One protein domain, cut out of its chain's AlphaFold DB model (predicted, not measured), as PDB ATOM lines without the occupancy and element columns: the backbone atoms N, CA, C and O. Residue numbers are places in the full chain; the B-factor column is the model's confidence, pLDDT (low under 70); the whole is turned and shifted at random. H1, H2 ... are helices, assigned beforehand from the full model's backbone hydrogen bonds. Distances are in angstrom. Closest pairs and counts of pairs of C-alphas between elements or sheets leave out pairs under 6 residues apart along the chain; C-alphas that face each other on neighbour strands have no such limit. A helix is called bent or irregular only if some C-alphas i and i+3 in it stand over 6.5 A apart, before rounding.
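AT A GLANCE: This is residues 189 to 239 of the 286 residues of the protein "DUF2012 domain-containing protein" of Melampsora larici-populina (strain 98AG31 / pathotype 3-4-7) (UniProt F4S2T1). The printed part is a thin, open V of two long helices, H2 and H3, which come near each other where a short turn joins them and leave the space between their far ends empty. A short helix, H1, stands crosswise at the far end of H2, at the tip of that arm, while H3 runs back from the turn as the other arm with its last residues free. The printed part has 51 residues with three named helices, H1, H2 and H3 in that order, no named strand, and the class is all helix. It is only just extended, close to loose, with a radius of gyration of the C-alphas of 14.9 A. The outline is flat, only just, with spans of 43 by 29 by 10 A.

HOW THE PARTS SIT: The printed part begins with H1, residues 189 to 194, and one residue, Asn 195, is the tight link to H2, residues 196 to 215. H1 and H2 only just touch, with 3 pairs of C-alphas within 8 A, and they touch only at the corner by their link. Their closest C-alphas are those of Leu 192 and Tyr 198, 5.4 A apart, and H2 touches H1 with residues 198 to 199 alone. Their lines are about perpendicular at 73 degrees, only just past a steep tilt, and their centres are 16.8 A apart. A tight link of four residues, 216 to 219, leads from H2 to H3, residues 220 to 239. H2 and H3 are close but not clearly touching, with 1 pair of C-alphas within 8 A, those of Met 215 and Leu 223, 7.2 A apart. They run opposite ways at a shallow tilt of 32 degrees, only just short of steep, and their centres are 18.0 A apart. H1 and H3 are apart, and H3 touches no helix. In H1 every O i to N i+4 pair is within hydrogen-bond range, while in H2 14 of 16 such pairs are, and in H3 15 of 16.

IN THESE COORDINATES: H1 runs from Leu 189, whose C-alpha is at (214.297, 95.564, 91.148), to Ala 194 and measures 8.4 A from first to last C-alpha. H2 has 20 residues, from Pro 196 with its C-alpha at (206.772, 100.442, 99.689) to Met 215 with its C-alpha at (210.336, 125.577, 88.137), and measures 27.9 A. It has a kink of 31 degrees near residue 209, and it is irregular, but only just: C-alphas 209 and 212 are 6.6 A apart. H3 also has 20 residues, from Pro 220 to Ser 239, and measures 28.9 A. It has a kink of 30 degrees near residue 232, and its last C-alpha, that of Ser 239, is at (205.272, 120.335, 111.860).

THE WHOLE: The two C-alphas farthest apart are those of Ser 190 and Glu 221, 42.7 A apart, and the first and last printed C-alphas, those of Leu 189 and Ser 239, are 33.5 A apart. Residues 203 to 214, which belong to H2, and residues 227 to 239, which belong to H3, stand free. The printed part has no cut, and both links, H1 to H2 and H2 to H3, are tight. The mean pLDDT of the printed part is 82.4. The mean pLDDT is 85 for H1, 90 for H2 and 74 for H3. In this predicted model three printed residues are under 70: residue 231 and residues 238 to 239.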
ATOM      1  N   LEU A 189     215.491  94.908  91.673       84.75
ATOM      2  CA  LEU A 189     214.297  95.564  91.148       84.75
ATOM      3  C   LEU A 189     213.030  95.055  91.846       84.75
ATOM      4  O   LEU A 189     212.203  95.864  92.261       84.75
ATOM      5  N   SER A 190     212.893  93.740  92.057       83.94
ATOM      6  CA  SER A 190     211.768  93.215  92.841       83.94
ATOM      7  C   SER A 190     211.868  93.613  94.313       83.94
ATOM      8  O   SER A 190     210.844  93.875  94.924       83.94
ATOM      9  N   MET A 191     213.074  93.722  94.883       83.12
ATOM     10  CA  MET A 191     213.263  94.203  96.259       83.12
ATOM     11  C   MET A 191     212.893  95.690  96.421       83.12
ATOM     12  O   MET A 191     212.308  96.066  97.436       83.12
ATOM     13  N   LEU A 192     213.188  96.524  95.416       85.44
ATOM     14  CA  LEU A 192     212.808  97.939  95.378       85.44
ATOM     15  C   LEU A 192     211.289  98.127  95.221       85.44
ATOM     16  O   LEU A 192     210.714  99.004  95.859       85.44
ATOM     17  N   LEU A 193     210.645  97.309  94.379       86.88
ATOM     18  CA  LEU A 193     209.217  97.419  94.058       86.88
ATOM     19  C   LEU A 193     208.299  96.713  95.068       86.88
ATOM     20  O   LEU A 193     207.195  97.191  95.313       86.88
ATOM     21  N   ALA A 194     208.731  95.602  95.672       87.38
ATOM     22  CA  ALA A 194     207.938  94.866  96.662       87.38
ATOM     23  C   ALA A 194     207.927  95.528  98.051       87.38
ATOM     24  O   ALA A 194     207.085  95.188  98.880       87.38
ATOM     25  N   ASN A 195     208.847  96.462  98.325       90.31
ATOM     26  CA  ASN A 195     208.893  97.203  99.582       90.31
ATOM     27  C   ASN A 195     208.456  98.668  99.370       90.31
ATOM     28  O   ASN A 195     209.207  99.443  98.768       90.31
ATOM     29  N   PRO A 196     207.297  99.094  99.909       88.62
ATOM     30  CA  PRO A 196     206.772 100.442  99.689       88.62
ATOM     31  C   PRO A 196     207.710 101.550 100.190       88.62
ATOM     32  O   PRO A 196     207.717 102.639  99.620       88.62
ATOM     33  N   MET A 197     208.552 101.288 101.199       92.50
ATOM     34  CA  MET A 197     209.496 102.287 101.719       92.50
ATOM     35  C   MET A 197     210.566 102.678 100.692       92.50
ATOM     36  O   MET A 197     210.911 103.855 100.586       92.50
ATOM     37  N   TYR A 198     211.077 101.721  99.908       90.94
ATOM     38  CA  TYR A 198     212.079 102.022  98.882       90.94
ATOM     39  C   TYR A 198     211.464 102.703  97.658       90.94
ATOM     40  O   TYR A 198     212.089 103.601  97.091       90.94
ATOM     41  N   LEU A 199     210.230 102.342  97.294       92.00
ATOM     42  CA  LEU A 199     209.479 103.013  96.234       92.00
ATOM     43  C   LEU A 199     209.218 104.485  96.593       92.00
ATOM     44  O   LEU A 199     209.483 105.365  95.774       92.00
ATOM     45  N   LEU A 200     208.799 104.772  97.831       91.06
ATOM     46  CA  LEU A 200     208.633 106.145  98.323       91.06
ATOM     47  C   LEU A 200     209.960 106.919  98.339       91.06
ATOM     48  O   LEU A 200     210.011 108.044  97.843       91.06
ATOM     49  N   MET A 201     211.048 106.320  98.840       89.62
ATOM     50  CA  MET A 201     212.365 106.969  98.866       89.62
ATOM     51  C   MET A 201     212.877 107.294  97.451       89.62
ATOM     52  O   MET A 201     213.344 108.405  97.200       89.62
ATOM     53  N   GLY A 202     212.742 106.352  96.511       91.94
ATOM     54  CA  GLY A 202     213.090 106.556  95.104       91.94
ATOM     55  C   GLY A 202     212.214 107.614  94.428       91.94
ATOM     56  O   GLY A 202     212.732 108.483  93.729       91.94
ATOM     57  N   GLY A 203     210.904 107.599  94.693       92.44
ATOM     58  CA  GLY A 203     209.959 108.600  94.198       92.44
ATOM     59  C   GLY A 203     210.300 110.018  94.665       92.44
ATOM     60  O   GLY A 203     210.318 110.938  93.850       92.44
ATOM     61  N   MET A 204     210.655 110.194  95.942       89.25
ATOM     62  CA  MET A 204     211.094 111.490  96.478       89.25
ATOM     63  C   MET A 204     212.412 111.967  95.857       89.25
ATOM     64  O   MET A 204     212.538 113.147  95.533       89.25
ATOM     65  N   PHE A 205     213.373 111.068  95.622       92.19
ATOM     66  CA  PHE A 205     214.625 111.412  94.943       92.19
ATOM     67  C   PHE A 205     214.390 111.875  93.494       92.19
ATOM     68  O   PHE A 205     214.908 112.912  93.076       92.19
ATOM     69  N   VAL A 206     213.548 111.156  92.743       94.06
ATOM     70  CA  VAL A 206     213.147 111.537  91.378       94.06
ATOM     71  C   VAL A 206     212.413 112.882  91.376       94.06
ATOM     72  O   VAL A 206     212.735 113.754  90.569       94.06
ATOM     73  N   PHE A 207     211.486 113.097  92.313       91.94
ATOM     74  CA  PHE A 207     210.756 114.357  92.456       91.94
ATOM     75  C   PHE A 207     211.690 115.540  92.741       91.94
ATOM     76  O   PHE A 207     211.581 116.575  92.084       91.94
ATOM     77  N   MET A 208     212.669 115.373  93.636       89.56
ATOM     78  CA  MET A 208     213.676 116.397  93.940       89.56
ATOM     79  C   MET A 208     214.550 116.751  92.725       89.56
ATOM     80  O   MET A 208     214.980 117.895  92.595       89.56
ATOM     81  N   MET A 209     214.776 115.807  91.805       92.44
ATOM     82  CA  MET A 209     215.524 116.056  90.570       92.44
ATOM     83  C   MET A 209     214.678 116.705  89.457       92.44
ATOM     84  O   MET A 209     215.212 117.428  88.612       92.44
ATOM     85  N   ILE A 210     213.365 116.455  89.446       91.56
ATOM     86  CA  ILE A 210     212.420 116.990  88.452       91.56
ATOM     87  C   ILE A 210     211.922 118.391  88.837       91.56
ATOM     88  O   ILE A 210     211.844 119.257  87.967       91.56
ATOM     89  N   MET A 211     211.652 118.646  90.121       88.88
ATOM     90  CA  MET A 211     211.162 119.931  90.642       88.88
ATOM     91  C   MET A 211     211.920 121.163  90.098       88.88
ATOM     92  O   MET A 211     211.267 122.023  89.507       88.88
ATOM     93  N   PRO A 212     213.266 121.266  90.179       84.38
ATOM     94  CA  PRO A 212     213.980 122.434  89.652       84.38
ATOM     95  C   PRO A 212     213.852 122.582  88.128       84.38
ATOM     96  O   PRO A 212     213.882 123.700  87.619       84.38
ATOM     97  N   LYS A 213     213.671 121.485  87.379       87.69
ATOM     98  CA  LYS A 213     213.429 121.554  85.929       87.69
ATOM     99  C   LYS A 213     212.028 122.061  85.598       87.69
ATOM    100  O   LYS A 213     211.890 122.769  84.609       87.69
ATOM    101  N   ILE A 214     211.022 121.725  86.408       85.56
ATOM    102  CA  ILE A 214     209.666 122.270  86.263       85.56
ATOM    103  C   ILE A 214     209.670 123.763  86.603       85.56
ATOM    104  O   ILE A 214     209.196 124.559  85.802       85.56
ATOM    105  N   MET A 215     210.278 124.164  87.726       83.81
ATOM    106  CA  MET A 215     210.336 125.577  88.137       83.81
ATOM    107  C   MET A 215     211.045 126.467  87.102       83.81
ATOM    108  O   MET A 215     210.585 127.572  86.838       83.81
ATOM    109  N   ASN A 216     212.104 125.977  86.449       81.12
ATOM    110  CA  ASN A 216     212.791 126.707  85.371       81.12
ATOM    111  C   ASN A 216     211.996 126.794  84.049       81.12
ATOM    112  O   ASN A 216     212.440 127.472  83.127       81.12
ATOM    113  N   MET A 217     210.865 126.090  83.934       80.06
ATOM    114  CA  MET A 217     209.980 126.070  82.761       80.06
ATOM    115  C   MET A 217     208.604 126.702  83.050       80.06
ATOM    116  O   MET A 217     207.721 126.650  82.196       80.06
ATOM    117  N   MET A 218     208.398 127.267  84.247       81.69
ATOM    118  CA  MET A 218     207.159 127.948  84.638       81.69
ATOM    119  C   MET A 218     207.247 129.461  84.413       81.69
ATOM    120  O   MET A 218     208.303 130.073  84.564       81.69
ATOM    121  N   ASP A 219     206.101 130.048  84.081       82.00
ATOM    122  CA  ASP A 219     205.915 131.488  83.880       82.00
ATOM    123  C   ASP A 219     206.042 132.256  85.222       82.00
ATOM    124  O   ASP A 219     205.719 131.690  86.277       82.00
ATOM    125  N   PRO A 220     206.514 133.522  85.253       75.00
ATOM    126  CA  PRO A 220     206.890 134.177  86.508       75.00
ATOM    127  C   PRO A 220     205.698 134.520  87.413       75.00
ATOM    128  O   PRO A 220     205.885 134.644  88.623       75.00
ATOM    129  N   GLU A 221     204.480 134.613  86.869       76.12
ATOM    130  CA  GLU A 221     203.244 134.737  87.655       76.12
ATOM    131  C   GLU A 221     202.994 133.464  88.487       76.12
ATOM    132  O   GLU A 221     202.874 133.524  89.712       76.12
ATOM    133  N   ALA A 222     203.070 132.288  87.856       76.88
ATOM    134  CA  ALA A 222     202.910 131.003  88.535       76.88
ATOM    135  C   ALA A 222     204.040 130.715  89.547       76.88
ATOM    136  O   ALA A 222     203.821 130.047  90.561       76.88
ATOM    137  N   LEU A 223     205.251 131.243  89.324       76.31
ATOM    138  CA  LEU A 223     206.335 131.169  90.311       76.31
ATOM    139  C   LEU A 223     206.043 131.991  91.575       76.31
ATOM    140  O   LEU A 223     206.402 131.547  92.669       76.31
ATOM    141  N   ALA A 224     205.371 133.140  91.462       77.12
ATOM    142  CA  ALA A 224     204.968 133.939  92.619       77.12
ATOM    143  C   ALA A 224     203.909 133.210  93.468       77.12
ATOM    144  O   ALA A 224     204.031 133.155  94.694       77.12
ATOM    145  N   GLU A 225     202.929 132.564  92.829       78.31
ATOM    146  CA  GLU A 225     201.930 131.728  93.510       78.31
ATOM    147  C   GLU A 225     202.563 130.510  94.203       78.31
ATOM    148  O   GLU A 225     202.245 130.198  95.355       78.31
ATOM    149  N   VAL A 226     203.513 129.837  93.541       79.25
ATOM    150  CA  VAL A 226     204.258 128.715  94.134       79.25
ATOM    151  C   VAL A 226     205.118 129.174  95.314       79.25
ATOM    152  O   VAL A 226     205.171 128.465  96.316       79.25
ATOM    153  N   GLN A 227     205.747 130.353  95.265       76.81
ATOM    154  CA  GLN A 227     206.509 130.897  96.399       76.81
ATOM    155  C   GLN A 227     205.607 131.294  97.579       76.81
ATOM    156  O   GLN A 227     205.928 130.975  98.727       76.81
ATOM    157  N   ALA A 228     204.452 131.912  97.315       76.00
ATOM    158  CA  ALA A 228     203.455 132.214  98.346       76.00
ATOM    159  C   ALA A 228     202.966 130.931  99.049       76.00
ATOM    160  O   ALA A 228     202.887 130.872 100.279       76.00
ATOM    161  N   ASN A 229     202.728 129.864  98.281       77.44
ATOM    162  CA  ASN A 229     202.320 128.565  98.812       77.44
ATOM    163  C   ASN A 229     203.474 127.772  99.457       77.44
ATOM    164  O   ASN A 229     203.239 127.042 100.424       77.44
ATOM    165  N   GLN A 230     204.727 127.951  99.020       74.69
ATOM    166  CA  GLN A 230     205.902 127.351  99.666       74.69
ATOM    167  C   GLN A 230     206.034 127.792 101.125       74.69
ATOM    168  O   GLN A 230     206.322 126.950 101.970       74.69
ATOM    169  N   ALA A 231     205.774 129.061 101.455       69.50
ATOM    170  CA  ALA A 231     205.823 129.539 102.840       69.50
ATOM    171  C   ALA A 231     204.810 128.816 103.755       69.50
ATOM    172  O   ALA A 231     205.096 128.560 104.929       69.50
ATOM    173  N   ASN A 232     203.647 128.439 103.215       74.06
ATOM    174  CA  ASN A 232     202.627 127.669 103.928       74.06
ATOM    175  C   ASN A 232     203.008 126.182 104.031       74.06
ATOM    176  O   ASN A 232     202.953 125.614 105.124       74.06
ATOM    177  N   MET A 233     203.506 125.572 102.946       72.06
ATOM    178  CA  MET A 233     204.030 124.200 102.991       72.06
ATOM    179  C   MET A 233     205.241 124.055 103.918       72.06
ATOM    180  O   MET A 233     205.370 123.033 104.579       72.06
ATOM    181  N   HIS A 234     206.119 125.057 104.025       73.81
ATOM    182  CA  HIS A 234     207.300 124.985 104.892       73.81
ATOM    183  C   HIS A 234     206.913 124.950 106.379       73.81
ATOM    184  O   HIS A 234     207.489 124.182 107.148       73.81
ATOM    185  N   LYS A 235     205.869 125.696 106.776       70.00
ATOM    186  CA  LYS A 235     205.266 125.604 108.119       70.00
ATOM    187  C   LYS A 235     204.673 124.214 108.379       70.00
ATOM    188  O   LYS A 235     204.878 123.650 109.451       70.00
ATOM    189  N   GLN A 236     203.985 123.638 107.391       70.75
ATOM    190  CA  GLN A 236     203.400 122.298 107.502       70.75
ATOM    191  C   GLN A 236     204.478 121.199 107.562       70.75
ATOM    192  O   GLN A 236     204.407 120.301 108.399       70.75
ATOM    193  N   MET A 237     205.535 121.307 106.754       70.00
ATOM    194  CA  MET A 237     206.656 120.365 106.728       70.00
ATOM    195  C   MET A 237     207.490 120.425 108.016       70.00
ATOM    196  O   MET A 237     207.873 119.380 108.538       70.00
ATOM    197  N   ALA A 238     207.688 121.619 108.589       67.50
ATOM    198  CA  ALA A 238     208.294 121.776 109.911       67.50
ATOM    199  C   ALA A 238     207.481 121.056 111.008       67.50
ATOM    200  O   ALA A 238     208.067 120.408 111.873       67.50
ATOM    201  N   SER A 239     206.141 121.077 110.928       65.12
ATOM    202  CA  SER A 239     205.272 120.335 111.860       65.12
ATOM    203  C   SER A 239     205.278 118.809 111.660       65.12
ATOM    204  O   SER A 239     204.981 118.065 112.591       65.12
TER     205      SER A 239